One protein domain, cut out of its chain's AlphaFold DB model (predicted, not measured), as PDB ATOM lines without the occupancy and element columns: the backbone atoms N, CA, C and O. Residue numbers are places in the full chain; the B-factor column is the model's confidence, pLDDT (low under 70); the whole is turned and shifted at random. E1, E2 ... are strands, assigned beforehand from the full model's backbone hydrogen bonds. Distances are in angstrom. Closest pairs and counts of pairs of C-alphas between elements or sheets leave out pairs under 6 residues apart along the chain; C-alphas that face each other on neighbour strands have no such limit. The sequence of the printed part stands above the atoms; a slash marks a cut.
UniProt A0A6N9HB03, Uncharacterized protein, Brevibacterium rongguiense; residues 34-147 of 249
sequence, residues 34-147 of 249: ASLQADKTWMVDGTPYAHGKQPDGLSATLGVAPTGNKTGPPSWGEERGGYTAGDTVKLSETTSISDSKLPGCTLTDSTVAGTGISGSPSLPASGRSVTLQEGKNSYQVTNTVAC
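What this domain is: This is residues 34 to 147 of the 249 residues of an uncharacterized protein of Brevibacterium rongguiense (UniProt A0A6N9HB03). Look for an elongated sandwich of two sheets roughly face to face, with most of its strands running along the long axis. In one sheet, twisted, the long strands E1 and E8 run side by side, with E6 along the other side of E8 and the short E2 and E4 at opposite ends of E1; the smaller sheet, E3 E5 E7, covers one face, and two long loops, residues 66 to 78 and 115 to 127, lie at opposite edges. The printed part has 114 residues and eight named strands, E1 to E8 in chain order, with no named helix; the class is all strand. The first sheet is branched and mixed, while E3 E5 E7, in that order, is antiparallel. The whole is compact, with a radius of gyration of the C-alphas of 14.3 A and spans of 44 by 30 by 23 A.

How they stand to each other: Start at E1, residues 34 to 44, which is parallel to E8, residues 135 to 146, at 17 degrees; N 39 and O 139 are 2.8 A apart, within hydrogen-bond range. On the other side of E1, the pairing is staggered. E4, residues 79 to 84, is antiparallel beside residues 34 to 37, with N 36 and O 80 at 2.8 A. E2, residues 47 to 50, forms a hairpin with E1 beside residues 41 to 44, with N 42 and O 49 at 2.8 A. E6, residues 106 to 114, is antiparallel to E8, with N 111 and O 142 at 2.9 A. Now cross to E5, residues 88 to 97, the inner strand of the second sheet. It is antiparallel to E3, residues 58 to 65, with N 61 and O 94 at 2.8 A, and to E7, residues 128 to 131, with N 91 and O 128 at 2.8 A. The two sheets form a sandwich, two sheets face to face, 8.0 A centre to centre where they face each other, their best planes 43 degrees apart and their strands at 17 degrees. E1 and E3 are near each other, and the closest C-alphas of E5 and E6, those of Ile 97 and Thr 106, are 7.3 A apart.

Where its parts are: Find C-alpha 34 at (125.645, 156.633, 96.273); from there E1 runs 32.8 A to C-alpha 44 at (145.223, 180.031, 108.388). E8 runs 36.2 A to C-alpha 146 at (143.610, 182.596, 113.661). E5 spans 30.2 A, E6 24.8 A and E3 23.5 A; E4, E2 and E7 are shorter.

The domain as a whole: The two C-alphas farthest apart, those of Ser 100 and Glu 134, are 44.7 A apart. The printed part has no cut; the links E3 to E4 and E6 to E7 are long. The mean pLDDT of the printed part is 96.4, and no printed residue is under 70.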
ATOM      1  N   ALA A  34     125.017 155.385  95.880       98.25
ATOM      2  CA  ALA A  34     125.645 156.633  96.273       98.25
ATOM      3  C   ALA A  34     127.059 156.386  96.818       98.25
ATOM      4  O   ALA A  34     127.361 155.342  97.410       98.25
ATOM      5  N   SER A  35     127.926 157.373  96.623       97.94
ATOM      6  CA  SER A  35     129.238 157.462  97.260       97.94
ATOM      7  C   SER A  35     129.425 158.829  97.909       97.94
ATOM      8  O   SER A  35     128.709 159.786  97.604       97.94
ATOM      9  N   LEU A  36     130.375 158.911  98.834       98.00
ATOM     10  CA  LEU A  36     130.731 160.115  99.569       98.00
ATOM     11  C   LEU A  36     132.242 160.334  99.509       98.00
ATOM     12  O   LEU A  36     133.007 159.410  99.767       98.00
ATOM     13  N   GLN A  37     132.663 161.564  99.234       98.12
ATOM     14  CA  GLN A  37     134.033 162.035  99.407       98.12
ATOM     15  C   GLN A  37     133.996 163.336 100.207       98.12
ATOM     16  O   GLN A  37     133.209 164.231  99.898       98.12
ATOM     17  N   ALA A  38     134.833 163.441 101.236       98.38
ATOM     18  CA  ALA A  38     134.990 164.669 102.003       98.38
ATOM     19  C   ALA A  38     136.444 165.137 101.945       98.38
ATOM     20  O   ALA A  38     137.349 164.413 102.357       98.38
ATOM     21  N   ASP A  39     136.653 166.348 101.451       98.44
ATOM     22  CA  ASP A  39     137.937 167.030 101.374       98.44
ATOM     23  C   ASP A  39     138.108 168.022 102.524       98.44
ATOM     24  O   ASP A  39     137.143 168.447 103.169       98.44
ATOM     25  N   LYS A  40     139.365 168.401 102.780       98.44
ATOM     26  CA  LYS A  40     139.734 169.280 103.887       98.44
ATOM     27  C   LYS A  40     140.602 170.446 103.445       98.44
ATOM     28  O   LYS A  40     141.643 170.257 102.818       98.44
ATOM     29  N   THR A  41     140.186 171.634 103.870       98.56
ATOM     30  CA  THR A  41     140.906 172.894 103.704       98.56
ATOM     31  C   THR A  41     141.129 173.542 105.065       98.56
ATOM     32  O   THR A  41     140.267 173.510 105.948       98.56
ATOM     33  N   TRP A  42     142.305 174.131 105.236       98.62
ATOM     34  CA  TRP A  42     142.653 174.994 106.355       98.62
ATOM     35  C   TRP A  42     142.790 176.426 105.849       98.62
ATOM     36  O   TRP A  42     143.544 176.671 104.918       98.62
ATOM     37  N   MET A  43     142.091 177.367 106.465       98.12
ATOM     38  CA  MET A  43     142.255 178.803 106.264       98.12
ATOM     39  C   MET A  43     143.040 179.349 107.453       98.12
ATOM     40  O   MET A  43     142.461 179.568 108.511       98.12
ATOM     41  N   VAL A  44     144.352 179.533 107.308       96.00
ATOM     42  CA  VAL A  44     145.223 180.031 108.388       96.00
ATOM     43  C   VAL A  44     145.558 181.486 108.104       96.00
ATOM     44  O   VAL A  44     146.195 181.777 107.093       96.00
ATOM     45  N   ASP A  45     145.078 182.398 108.950       91.62
ATOM     46  CA  ASP A  45     145.225 183.854 108.777       91.62
ATOM     47  C   ASP A  45     144.851 184.332 107.358       91.62
ATOM     48  O   ASP A  45     145.551 185.116 106.719       91.62
ATOM     49  N   GLY A  46     143.752 183.792 106.820       92.06
ATOM     50  CA  GLY A  46     143.261 184.105 105.473       92.06
ATOM     51  C   GLY A  46     143.964 183.366 104.329       92.06
ATOM     52  O   GLY A  46     143.522 183.474 103.188       92.06
ATOM     53  N   THR A  47     145.004 182.574 104.605       95.00
ATOM     54  CA  THR A  47     145.705 181.779 103.587       95.00
ATOM     55  C   THR A  47     145.142 180.353 103.517       95.00
ATOM     56  O   THR A  47     145.129 179.663 104.541       95.00
ATOM     57  N   PRO A  48     144.689 179.878 102.340       97.88
ATOM     58  CA  PRO A  48     144.193 178.517 102.173       97.88
ATOM     59  C   PRO A  48     145.331 177.496 102.059       97.88
ATOM     60  O   PRO A  48     146.294 177.685 101.317       97.88
ATOM     61  N   TYR A  49     145.156 176.352 102.716       98.38
ATOM     62  CA  TYR A  49     146.014 175.179 102.618       98.38
ATOM     63  C   TYR A  49     145.166 173.925 102.429       98.38
ATOM     64  O   TYR A  49     144.231 173.668 103.192       98.38
ATOM     65  N   ALA A  50     145.531 173.104 101.446       97.50
ATOM     66  CA  ALA A  50     145.008 171.747 101.346       97.50
ATOM     67  C   ALA A  50     145.474 170.906 102.545       97.50
ATOM     68  O   ALA A  50     146.549 171.138 103.108       97.50
ATOM     69  N   HIS A  51     144.692 169.897 102.919       96.94
ATOM     70  CA  HIS A  51     145.107 168.951 103.948       96.94
ATOM     71  C   HIS A  51     146.415 168.230 103.578       96.94
ATOM     72  O   HIS A  51     146.613 167.794 102.447       96.94
ATOM     73  N   GLY A  52     147.327 168.139 104.543       96.12
ATOM     74  CA  GLY A  52     148.706 167.685 104.362       96.12
ATOM     75  C   GLY A  52     149.677 168.776 103.889       96.12
ATOM     76  O   GLY A  52     150.864 168.494 103.738       96.12
ATOM     77  N   LYS A  53     149.200 170.004 103.638       97.38
ATOM     78  CA  LYS A  53     150.022 171.169 103.253       97.38
ATOM     79  C   LYS A  53     149.921 172.339 104.231       97.38
ATOM     80  O   LYS A  53     150.636 173.321 104.059       97.38
ATOM     81  N   GLN A  54     149.040 172.250 105.224       97.31
ATOM     82  CA  GLN A  54     148.920 173.248 106.282       97.31
ATOM     83  C   GLN A  54     150.174 173.295 107.175       97.31
ATOM     84  O   GLN A  54     150.916 172.311 107.211       97.31
ATOM     85  N   PRO A  55     150.403 174.393 107.920       95.62
ATOM     86  CA  PRO A  55     151.495 174.479 108.882       95.62
ATOM     87  C   PRO A  55     151.530 173.313 109.877       95.62
ATOM     88  O   PRO A  55     150.497 172.856 110.381       95.62
ATOM     89  N   ASP A  56     152.746 172.874 110.198       96.75
ATOM     90  CA  ASP A  56     152.999 171.855 111.207       96.75
ATOM     91  C   ASP A  56     152.366 172.227 112.553       96.75
ATOM     92  O   ASP A  56     152.591 173.309 113.087       96.75
ATOM     93  N   GLY A  57     151.628 171.285 113.143       96.44
ATOM     94  CA  GLY A  57     150.916 171.490 114.407       96.44
ATOM     95  C   GLY A  57     149.402 171.600 114.254       96.44
ATOM     96  O   GLY A  57     148.713 171.485 115.262       96.44
ATOM     97  N   LEU A  58     148.881 171.745 113.031       98.00
ATOM     98  CA  LEU A  58     147.449 171.627 112.737       98.00
ATOM     99  C   LEU A  58     147.105 170.212 112.267       98.00
ATOM    100  O   LEU A  58     147.635 169.734 111.258       98.00
ATOM    101  N   SER A  59     146.172 169.554 112.957       97.44
ATOM    102  CA  SER A  59     145.687 168.231 112.559       97.44
ATOM    103  C   SER A  59     144.168 168.102 112.653       97.44
ATOM    104  O   SER A  59     143.501 168.836 113.383       97.44
ATOM    105  N   ALA A  60     143.629 167.191 111.846       97.88
ATOM    106  CA  ALA A  60     142.203 166.970 111.667       97.88
ATOM    107  C   ALA A  60     141.931 165.514 111.298       97.88
ATOM    108  O   ALA A  60     142.526 165.007 110.345       97.88
ATOM    109  N   THR A  61     140.968 164.890 111.968       97.56
ATOM    110  CA  THR A  61     140.495 163.536 111.667       97.56
ATOM    111  C   THR A  61     139.040 163.595 111.228       97.56
ATOM    112  O   THR A  61     138.195 164.106 111.962       97.56
ATOM    113  N   LEU A  62     138.749 163.060 110.041       98.12
ATOM    114  CA  LEU A  62     137.393 162.953 109.512       98.12
ATOM    115  C   LEU A  62     136.590 161.902 110.294       98.12
ATOM    116  O   LEU A  62     137.085 160.819 110.598       98.12
ATOM    117  N   GLY A  63     135.326 162.206 110.571       97.31
ATOM    118  CA  GLY A  63     134.322 161.251 111.022       97.31
ATOM    119  C   GLY A  63     133.190 161.135 110.004       97.31
ATOM    120  O   GLY A  63     132.675 162.137 109.510       97.31
ATOM    121  N   VAL A  64     132.800 159.899 109.701       97.56
ATOM    122  CA  VAL A  64     131.676 159.565 108.818       97.56
ATOM    123  C   VAL A  64     130.898 158.427 109.465       97.56
ATOM    124  O   VAL A  64     131.480 157.387 109.770       97.56
ATOM    125  N   ALA A  65     129.596 158.606 109.681       96.38
ATOM    126  CA  ALA A  65     128.735 157.568 110.245       96.38
ATOM    127  C   ALA A  65     127.372 157.516 109.526       96.38
ATOM    128  O   ALA A  65     126.675 158.528 109.521       96.38
ATOM    129  N   PRO A  66     126.950 156.368 108.965       96.25
ATOM    130  CA  PRO A  66     127.692 155.104 108.855       96.25
ATOM    131  C   PRO A  66     128.889 155.194 107.885       96.25
ATOM    132  O   PRO A  66     128.924 156.055 107.012       96.25
ATOM    133  N   THR A  67     129.876 154.300 108.019       93.19
ATOM    134  CA  THR A  67     131.160 154.331 107.272       93.19
ATOM    135  C   THR A  67     131.105 153.746 105.853       93.19
ATOM    136  O   THR A  67     132.136 153.698 105.173       93.19
ATOM    137  N   GLY A  68     129.929 153.290 105.412       91.12
ATOM    138  CA  GLY A  68     129.740 152.628 104.122       91.12
ATOM    139  C   GLY A  68     130.325 151.215 104.111       91.12
ATOM    140  O   GLY A  68     130.466 150.579 105.157       91.12
ATOM    141  N   ASN A  69     130.679 150.716 102.926       89.81
ATOM    142  CA  ASN A  69     131.200 149.352 102.754       89.81
ATOM    143  C   ASN A  69     132.721 149.221 102.943       89.81
ATOM    144  O   ASN A  69     133.252 148.110 102.899       89.81
ATOM    145  N   LYS A  70     133.435 150.334 103.127       89.50
ATOM    146  CA  LYS A  70     134.894 150.338 103.235       89.50
ATOM    147  C   LYS A  70     135.336 150.178 104.687       89.50
ATOM    148  O   LYS A  70     134.861 150.887 105.575       89.50
ATOM    149  N   THR A  71     136.268 149.259 104.923       89.44
ATOM    150  CA  THR A  71     136.840 148.998 106.249       89.44
ATOM    151  C   THR A  71     137.840 150.085 106.657       89.44
ATOM    152  O   THR A  71     138.439 150.755 105.816       89.44
ATOM    153  N   GLY A  72     138.018 150.269 107.967       90.69
ATOM    154  CA  GLY A  72     138.928 151.270 108.531       90.69
ATOM    155  C   GLY A  72     138.344 152.690 108.607       90.69
ATOM    156  O   GLY A  72     137.286 152.967 108.028       90.69
ATOM    157  N   PRO A  73     139.018 153.593 109.343       92.38
ATOM    158  CA  PRO A  73     138.543 154.954 109.564       92.38
ATOM    159  C   PRO A  73     138.523 155.764 108.257       92.38
ATOM    160  O   PRO A  73     139.384 155.557 107.397       92.38
ATOM    161  N   PRO A  74     137.558 156.684 108.092       95.56
ATOM    162  CA  PRO A  74     137.489 157.542 106.918       95.56
ATOM    163  C   PRO A  74     138.674 158.505 106.849       95.56
ATOM    164  O   PRO A  74     139.098 159.063 107.860       95.56
ATOM    165  N   SER A  75     139.196 158.700 105.639       95.81
ATOM    166  CA  SER A  75     140.296 159.629 105.358       95.81
ATOM    167  C   SER A  75     139.823 160.809 104.512       95.81
ATOM    168  O   SER A  75     138.912 160.673 103.696       95.81
ATOM    169  N   TRP A  76     140.460 161.968 104.676       97.94
ATOM    170  CA  TRP A  76     140.208 163.125 103.815       97.94
ATOM    171  C   TRP A  76     140.576 162.815 102.360       97.94
ATOM    172  O   TRP A  76     141.606 162.194 102.096       97.94
ATOM    173  N   GLY A  77     139.724 163.232 101.424       96.88
ATOM    174  CA  GLY A  77     139.875 162.994  99.988       96.88
ATOM    175  C   GLY A  77     139.613 161.556  99.542       96.88
ATOM    176  O   GLY A  77     139.703 161.257  98.352       96.88
ATOM    177  N   GLU A  78     139.246 160.655 100.450       96.12
ATOM    178  CA  GLU A  78     138.880 159.285 100.107       96.12
ATOM    179  C   GLU A  78     137.406 159.196  99.698       96.12
ATOM    180  O   GLU A  78     136.515 159.620 100.433       96.12
ATOM    181  N   GLU A  79     137.141 158.586  98.544       96.81
ATOM    182  CA  GLU A  79     135.780 158.226  98.157       96.81
ATOM    183  C   GLU A  79     135.353 156.899  98.806       96.81
ATOM    184  O   GLU A  79     136.072 155.893  98.756       96.81
ATOM    185  N   ARG A  80     134.161 156.896  99.408       96.00
ATOM    186  CA  ARG A  80     133.537 155.746 100.071       96.00
ATOM    187  C   ARG A  80     132.181 155.443  99.458       96.00
ATOM    188  O   ARG A  80     131.316 156.307  99.392       96.00
ATOM    189  N   GLY A  81     132.008 154.201  99.019       96.06
ATOM    190  CA  GLY A  81     130.747 153.685  98.496       96.06
ATOM    191  C   GLY A  81     129.995 152.833  99.518       96.06
ATOM    192  O   GLY A  81     130.272 152.854 100.719       96.06
ATOM    193  N   GLY A  82     129.051 152.038  99.017       95.62
ATOM    194  CA  GLY A  82     128.206 151.178  99.852       95.62
ATOM    195  C   GLY A  82     126.994 151.890 100.443       95.62
ATOM    196  O   GLY A  82     126.369 151.344 101.346       95.62
ATOM    197  N   TYR A  83     126.681 153.079  99.933       97.31
ATOM    198  CA  TYR A  83     125.486 153.828 100.278       97.31
ATOM    199  C   TYR A  83     124.466 153.781  99.143       97.31
ATOM    200  O   TYR A  83     124.779 153.434  97.998       97.31
ATOM    201  N   THR A  84     123.250 154.194  99.461       97.44
ATOM    202  CA  THR A  84     122.159 154.396  98.516       97.44
ATOM    203  C   THR A  84     121.648 155.832  98.575       97.44
ATOM    204  O   THR A  84     121.767 156.519  99.590       97.44
ATOM    205  N   ALA A  85     121.107 156.326  97.463       97.44
ATOM    206  CA  ALA A  85     120.478 157.638  97.418       97.44
ATOM    207  C   ALA A  85     119.314 157.694  98.421       97.44
ATOM    208  O   ALA A  85     118.452 156.815  98.427       97.44
ATOM    209  N   GLY A  86     119.284 158.738  99.246       96.44
ATOM    210  CA  GLY A  86     118.361 158.880 100.372       96.44
ATOM    211  C   GLY A  86     118.953 158.485 101.728       96.44
ATOM    212  O   GLY A  86     118.385 158.866 102.754       96.44
ATOM    213  N   ASP A  87     120.106 157.805 101.767       97.62
ATOM    214  CA  ASP A  87     120.798 157.519 103.027       97.62
ATOM    215  C   ASP A  87     121.163 158.818 103.751       97.62
ATOM    216  O   ASP A  87     121.598 159.799 103.143       97.62
ATOM    217  N   THR A  88     121.022 158.814 105.077       97.69
ATOM    218  CA  THR A  88     121.494 159.911 105.925       97.69
ATOM    219  C   THR A  88     122.842 159.542 106.523       97.69
ATOM    220  O   THR A  88     122.954 158.568 107.268       97.69
ATOM    221  N   VAL A  89     123.857 160.350 106.231       97.69
ATOM    222  CA  VAL A  89     125.216 160.191 106.752       97.69
ATOM    223  C   VAL A  89     125.570 161.386 107.618       97.69
ATOM    224  O   VAL A  89     125.260 162.527 107.298       97.69
ATOM    225  N   LYS A  90     126.230 161.131 108.737       97.88
ATOM    226  CA  LYS A  90     126.749 162.140 109.642       97.88
ATOM    227  C   LYS A  90     128.219 162.397 109.339       97.88
ATOM    228  O   LYS A  90     129.044 161.504 109.518       97.88
ATOM    229  N   LEU A  91     128.524 163.618 108.915       98.12
ATOM    230  CA  LEU A  91     129.877 164.146 108.775       98.12
ATOM    231  C   LEU A  91     130.295 164.818 110.081       98.12
ATOM    232  O   LEU A  91     129.525 165.577 110.665       98.12
ATOM    233  N   SER A  92     131.504 164.557 110.550       97.94
ATOM    234  CA  SER A  92     132.084 165.214 111.722       97.94
ATOM    235  C   SER A  92     133.594 165.327 111.577       97.94
ATOM    236  O   SER A  92     134.191 164.757 110.667       97.94
ATOM    237  N   GLU A  93     134.225 166.033 112.503       98.00
ATOM    238  CA  GLU A  93     135.673 166.162 112.558       98.00
ATOM    239  C   GLU A  93     136.140 166.295 114.008       98.00
ATOM    240  O   GLU A  93     135.456 166.902 114.832       98.00
ATOM    241  N   THR A  94     137.331 165.769 114.287       97.00
ATOM    242  CA  THR A  94     138.111 166.116 115.480       97.00
ATOM    243  C   THR A  94     139.347 166.894 115.056       97.00
ATOM    244  O   THR A  94     140.067 166.455 114.160       97.00
ATOM    245  N   THR A  95     139.620 168.020 115.711       97.38
ATOM    246  CA  THR A  95     140.747 168.913 115.412       97.38
ATOM    247  C   THR A  95     141.719 169.003 116.577       97.38
ATOM    248  O   THR A  95     141.335 168.864 117.738       97.38
ATOM    249  N   SER A  96     142.986 169.275 116.278       96.62
ATOM    250  CA  SER A  96     143.961 169.671 117.294       96.62
ATOM    251  C   SER A  96     144.942 170.706 116.753       96.62
ATOM    252  O   SER A  96     145.289 170.704 115.568       96.62
ATOM    253  N   ILE A  97     145.366 171.599 117.648       97.31
ATOM    254  CA  ILE A  97     146.383 172.623 117.414       97.31
ATOM    255  C   ILE A  97     147.471 172.416 118.467       97.31
ATOM    256  O   ILE A  97     147.182 172.302 119.654       97.31
ATOM    257  N   SER A  98     148.718 172.293 118.026       96.81
ATOM    258  CA  SER A  98     149.862 172.085 118.910       96.81
ATOM    259  C   SER A  98     150.356 173.413 119.478       96.81
ATOM    260  O   SER A  98     151.012 174.170 118.768       96.81
ATOM    261  N   ASP A  99     150.136 173.648 120.772       91.94
ATOM    262  CA  ASP A  99     150.594 174.868 121.459       91.94
ATOM    263  C   ASP A  99     152.116 175.071 121.406       91.94
ATOM    264  O   ASP A  99     152.596 176.201 121.420       91.94
ATOM    265  N   SER A 100     152.899 173.991 121.317       91.69
ATOM    266  CA  SER A 100     154.361 174.080 121.232       91.69
ATOM    267  C   SER A 100     154.869 174.484 119.847       91.69
ATOM    268  O   SER A 100     155.936 175.085 119.743       91.69
ATOM    269  N   LYS A 101     154.129 174.164 118.778       93.44
ATOM    270  CA  LYS A 101     154.490 174.526 117.397       93.44
ATOM    271  C   LYS A 101     153.823 175.820 116.940       93.44
ATOM    272  O   LYS A 101     154.411 176.586 116.181       93.44
ATOM    273  N   LEU A 102     152.599 176.041 117.401       95.31
ATOM    274  CA  LEU A 102     151.693 177.105 116.987       95.31
ATOM    275  C   LEU A 102     151.099 177.803 118.223       95.31
ATOM    276  O   LEU A 102     149.878 177.806 118.400       95.31
ATOM    277  N   PRO A 103     151.942 178.377 119.105       93.00
ATOM    278  CA  PRO A 103     151.458 179.065 120.294       93.00
ATOM    279  C   PRO A 103     150.497 180.190 119.897       93.00
ATOM    280  O   PRO A 103     150.790 180.967 118.990       93.00
ATOM    281  N   GLY A 104     149.348 180.265 120.571       88.56
ATOM    282  CA  GLY A 104     148.332 181.298 120.326       88.56
ATOM    283  C   GLY A 104     147.424 181.065 119.118       88.56
ATOM    284  O   GLY A 104     146.461 181.810 118.930       88.56
ATOM    285  N   CYS A 105     147.676 180.041 118.300       95.94
ATOM    286  CA  CYS A 105     146.762 179.697 117.219       95.94
ATOM    287  C   CYS A 105     145.478 179.071 117.770       95.94
ATOM    288  O   CYS A 105     145.511 178.176 118.611       95.94
ATOM    289  N   THR A 106     144.332 179.519 117.264       95.31
ATOM    290  CA  THR A 106     143.013 179.044 117.702       95.31
ATOM    291  C   THR A 106     142.143 178.700 116.505       95.31
ATOM    292  O   THR A 106     142.172 179.396 115.489       95.31
ATOM    293  N   LEU A 107     141.365 177.621 116.617       96.38
ATOM    294  CA  LEU A 107     140.320 177.300 115.652       96.38
ATOM    295  C   LEU A 107     139.148 178.252 115.899       96.38
ATOM    296  O   LEU A 107     138.495 178.165 116.936       96.38
ATOM    297  N   THR A 108     138.905 179.164 114.967       96.06
ATOM    298  CA  THR A 108     137.851 180.176 115.090       96.06
ATOM    299  C   THR A 108     136.564 179.761 114.400       96.06
ATOM    300  O   THR A 108     135.495 180.208 114.806       96.06
ATOM    301  N   ASP A 109     136.652 178.900 113.387       97.31
ATOM    302  CA  ASP A 109     135.483 178.394 112.679       97.31
ATOM    303  C   ASP A 109     135.739 177.012 112.063       97.31
ATOM    304  O   ASP A 109     136.872 176.650 111.736       97.31
ATOM    305  N   SER A 110     134.667 176.248 111.880       98.31
ATOM    306  CA  SER A 110     134.663 174.992 111.134       98.31
ATOM    307  C   SER A 110     133.363 174.904 110.351       98.31
ATOM    308  O   SER A 110     132.278 174.927 110.932       98.31
ATOM    309  N   THR A 111     133.462 174.817 109.028       98.62
ATOM    310  CA  THR A 111     132.315 174.826 108.116       98.62
ATOM    311  C   THR A 111     132.354 173.649 107.162       98.62
ATOM    312  O   THR A 111     133.404 173.052 106.920       98.62
ATOM    313  N   VAL A 112     131.196 173.310 106.605       98.62
ATOM    314  CA  VAL A 112     131.074 172.295 105.562       98.62
ATOM    315  C   VAL A 112     130.180 172.801 104.441       98.62
ATOM    316  O   VAL A 112     129.105 173.333 104.694       98.62
ATOM    317  N   ALA A 113     130.619 172.610 103.203       98.44
ATOM    318  CA  ALA A 113     129.849 172.867 101.991       98.44
ATOM    319  C   ALA A 113     129.871 171.621 101.102       98.44
ATOM    320  O   ALA A 113     130.741 170.766 101.265       98.44
ATOM    321  N   GLY A 114     128.935 171.492 100.163       97.75
ATOM    322  CA  GLY A 114     128.925 170.353  99.246       97.75
ATOM    323  C   GLY A 114     127.539 169.940  98.785       97.75
ATOM    324  O   GLY A 114     126.567 170.682  98.928       97.75
ATOM    325  N   THR A 115     127.453 168.732  98.231       97.88
ATOM    326  CA  THR A 115     126.209 168.156  97.712       97.88
ATOM    327  C   THR A 115     125.091 168.213  98.757       97.88
ATOM    328  O   THR A 115     125.250 167.754  99.883       97.88
ATOM    329  N   GLY A 116     123.947 168.804  98.398       94.56
ATOM    330  CA  GLY A 116     122.783 168.907  99.288       94.56
ATOM    331  C   GLY A 116     122.922 169.897 100.456       94.56
ATOM    332  O   GLY A 116     121.986 170.021 101.243       94.56
ATOM    333  N   ILE A 117     124.037 170.629 100.571       96.50
ATOM    334  CA  ILE A 117     124.243 171.675 101.580       96.50
ATOM    335  C   ILE A 117     124.172 173.047 100.904       96.50
ATOM    336  O   ILE A 117     124.869 173.310  99.929       96.50
ATOM    337  N   SER A 118     123.339 173.947 101.431       95.50
ATOM    338  CA  SER A 118     123.282 175.340 100.966       95.50
ATOM    339  C   SER A 118     124.311 176.199 101.703       95.50
ATOM    340  O   SER A 118     124.277 176.273 102.931       95.50
ATOM    341  N   GLY A 119     125.191 176.876 100.962       96.19
ATOM    342  CA  GLY A 119     126.254 177.712 101.529       96.19
ATOM    343  C   GLY A 119     127.325 176.903 102.271       96.19
ATOM    344  O   GLY A 119     127.607 175.763 101.907       96.19
ATOM    345  N   SER A 120     127.893 177.503 103.320       96.69
ATOM    346  CA  SER A 120     128.943 176.907 104.161       96.69
ATOM    347  C   SER A 120     128.561 176.975 105.645       96.69
ATOM    348  O   SER A 120     129.169 177.731 106.403       96.69
ATOM    349  N   PRO A 121     127.506 176.268 106.085       97.75
ATOM    350  CA  PRO A 121     127.115 176.259 107.488       97.75
ATOM    351  C   PRO A 121     128.206 175.665 108.385       97.75
ATOM    352  O   PRO A 121     129.061 174.897 107.936       97.75
ATOM    353  N   SER A 122     128.111 175.953 109.684       96.94
ATOM    354  CA  SER A 122     129.012 175.374 110.676       96.94
ATOM    355  C   SER A 122     128.911 173.843 110.732       96.94
ATOM    356  O   SER A 122     127.828 173.243 110.596       96.94
ATOM    357  N   LEU A 123     130.069 173.220 110.949       97.81
ATOM    358  CA  LEU A 123     130.251 171.816 111.284       97.81
ATOM    359  C   LEU A 123     130.549 171.719 112.791       97.81
ATOM    360  O   LEU A 123     131.688 171.910 113.211       97.81
ATOM    361  N   PRO A 124     129.540 171.459 113.638       94.94
ATOM    362  CA  PRO A 124     129.768 171.341 115.072       94.94
ATOM    363  C   PRO A 124     130.552 170.062 115.397       94.94
ATOM    364  O   PRO A 124     130.498 169.085 114.651       94.94
ATOM    365  N   ALA A 125     131.196 170.016 116.569       91.00
ATOM    366  CA  ALA A 125     131.869 168.808 117.068       91.00
ATOM    367  C   ALA A 125     130.916 167.601 117.174       91.00
ATOM    368  O   ALA A 125     131.315 166.450 117.013       91.00
ATOM    369  N   SER A 126     129.624 167.865 117.392       94.00
ATOM    370  CA  SER A 126     128.580 166.848 117.369       94.00
ATOM    371  C   SER A 126     128.274 166.313 115.972       94.00
ATOM    372  O   SER A 126     127.497 165.373 115.899       94.00
ATOM    373  N   GLY A 127     128.858 166.848 114.898       96.69
ATOM    374  CA  GLY A 127     128.642 166.473 113.502       96.69
ATOM    375  C   GLY A 127     127.369 167.043 112.868       96.69
ATOM    376  O   GLY A 127     126.477 167.555 113.542       96.69
ATOM    377  N   ARG A 128     127.270 166.919 111.544       97.06
ATOM    378  CA  ARG A 128     126.136 167.337 110.716       97.06
ATOM    379  C   ARG A 128     125.647 166.173 109.862       97.06
ATOM    380  O   ARG A 128     126.442 165.515 109.197       97.06
ATOM    381  N   SER A 129     124.337 165.953 109.852       97.31
ATOM    382  CA  SER A 129     123.702 164.984 108.959       97.31
ATOM    383  C   SER A 129     123.489 165.570 107.564       97.31
ATOM    384  O   SER A 129     123.063 166.717 107.427       97.31
ATOM    385  N   VAL A 130     123.769 164.762 106.548       97.19
ATOM    386  CA  VAL A 130     123.561 165.038 105.126       97.19
ATOM    387  C   VAL A 130     122.803 163.873 104.500       97.19
ATOM    388  O   VAL A 130     123.027 162.720 104.867       97.19
ATOM    389  N   THR A 131     121.900 164.167 103.570       97.81
ATOM    390  CA  THR A 131     121.183 163.145 102.801       97.81
ATOM    391  C   THR A 131     121.875 162.962 101.461       97.81
ATOM    392  O   THR A 131     122.049 163.930 100.720       97.81
ATOM    393  N   LEU A 132     122.273 161.732 101.151       98.06
ATOM    394  CA  LEU A 132     123.005 161.434  99.928       98.06
ATOM    395  C   LEU A 132     122.091 161.467  98.706       98.06
ATOM    396  O   LEU A 132     120.986 160.925  98.708       98.06
ATOM    397  N   GLN A 133     122.587 162.075  97.639       97.50
ATOM    398  CA  GLN A 133     122.006 162.026  96.306       97.50
ATOM    399  C   GLN A 133     122.574 160.831  95.527       97.50
ATOM    400  O   GLN A 133     123.566 160.224  95.934       97.50
ATOM    401  N   GLU A 134     121.937 160.488  94.406       97.25
ATOM    402  CA  GLU A 134     122.446 159.471  93.479       97.25
ATOM    403  C   GLU A 134     123.844 159.841  92.966       97.25
ATOM    404  O   GLU A 134     124.100 160.987  92.595       97.25
ATOM    405  N   GLY A 135     124.738 158.852  92.919       97.06
ATOM    406  CA  GLY A 135     126.117 159.042  92.487       97.06
ATOM    407  C   GLY A 135     127.016 159.631  93.576       97.06
ATOM    408  O   GLY A 135     126.867 159.339  94.764       97.06
ATOM    409  N   LYS A 136     128.008 160.418  93.153       98.06
ATOM    410  CA  LYS A 136     129.044 160.949  94.039       98.06
ATOM    411  C   LYS A 136     128.573 162.200  94.772       98.06
ATOM    412  O   LYS A 136     128.220 163.202  94.155       98.06
ATOM    413  N   ASN A 137     128.658 162.157  96.095       98.56
ATOM    414  CA  ASN A 137     128.424 163.287  96.979       98.56
ATOM    415  C   ASN A 137     129.774 163.832  97.449       98.56
ATOM    416  O   ASN A 137     130.532 163.114  98.103       98.56
ATOM    417  N   SER A 138     130.067 165.087  97.125       98.38
ATOM    418  CA  SER A 138     131.339 165.729  97.462       98.38
ATOM    419  C   SER A 138     131.120 166.803  98.515       98.38
ATOM    420  O   SER A 138     130.235 167.649  98.368       98.38
ATOM    421  N   TYR A 139     131.951 166.785  99.552       98.62
ATOM    422  CA  TYR A 139     131.912 167.739 100.652       98.62
ATOM    423  C   TYR A 139     133.280 168.372 100.859       98.62
ATOM    424  O   TYR A 139     134.300 167.700 100.786       98.62
ATOM    425  N   GLN A 140     133.295 169.660 101.171       98.62
ATOM    426  CA  GLN A 140     134.481 170.411 101.542       98.62
ATOM    427  C   GLN A 140     134.313 170.884 102.979       98.62
ATOM    428  O   GLN A 140     133.475 171.741 103.260       98.62
ATOM    429  N   VAL A 141     135.130 170.352 103.883       98.69
ATOM    430  CA  VAL A 141     135.230 170.858 105.251       98.69
ATOM    431  C   VAL A 141     136.337 171.906 105.301       98.69
ATOM    432  O   VAL A 141     137.443 171.669 104.810       98.69
ATOM    433  N   THR A 142     136.056 173.067 105.887       98.62
ATOM    434  CA  THR A 142     137.009 174.177 106.008       98.62
ATOM    435  C   THR A 142     137.150 174.581 107.465       98.62
ATOM    436  O   THR A 142     136.172 174.980 108.086       98.62
ATOM    437  N   ASN A 143     138.364 174.486 108.007       98.56
ATOM    438  CA  ASN A 143     138.687 175.054 109.317       98.56
ATOM    439  C   ASN A 143     139.339 176.415 109.140       98.56
ATOM    440  O   ASN A 143     140.323 176.512 108.409       98.56
ATOM    441  N   THR A 144     138.861 177.416 109.865       98.12
ATOM    442  CA  THR A 144     139.506 178.725 109.954       98.12
ATOM    443  C   THR A 144     140.296 178.801 111.248       98.12
ATOM    444  O   THR A 144     139.769 178.543 112.329       98.12
ATOM    445  N   VAL A 145     141.578 179.124 111.129       97.69
ATOM    446  CA  VAL A 145     142.518 179.242 112.238       97.69
ATOM    447  C   VAL A 145     143.064 180.660 112.252       97.69
ATOM    448  O   VAL A 145     143.547 181.152 111.231       97.69
ATOM    449  N   ALA A 146     142.996 181.300 113.415       95.88
ATOM    450  CA  ALA A 146     143.610 182.596 113.661       95.88
ATOM    451  C   ALA A 146     144.839 182.413 114.555       95.88
ATOM    452  O   ALA A 146     144.728 181.917 115.679       95.88
ATOM    453  N   CYS A 147     145.996 182.836 114.062       94.88
ATOM    454  CA  CYS A 147     147.276 182.817 114.754       94.88
ATOM    455  C   CYS A 147     147.727 184.238 115.096       94.88
ATOM    456  O   CYS A 147     147.142 185.223 114.649       94.88
TER     457      CYS A 147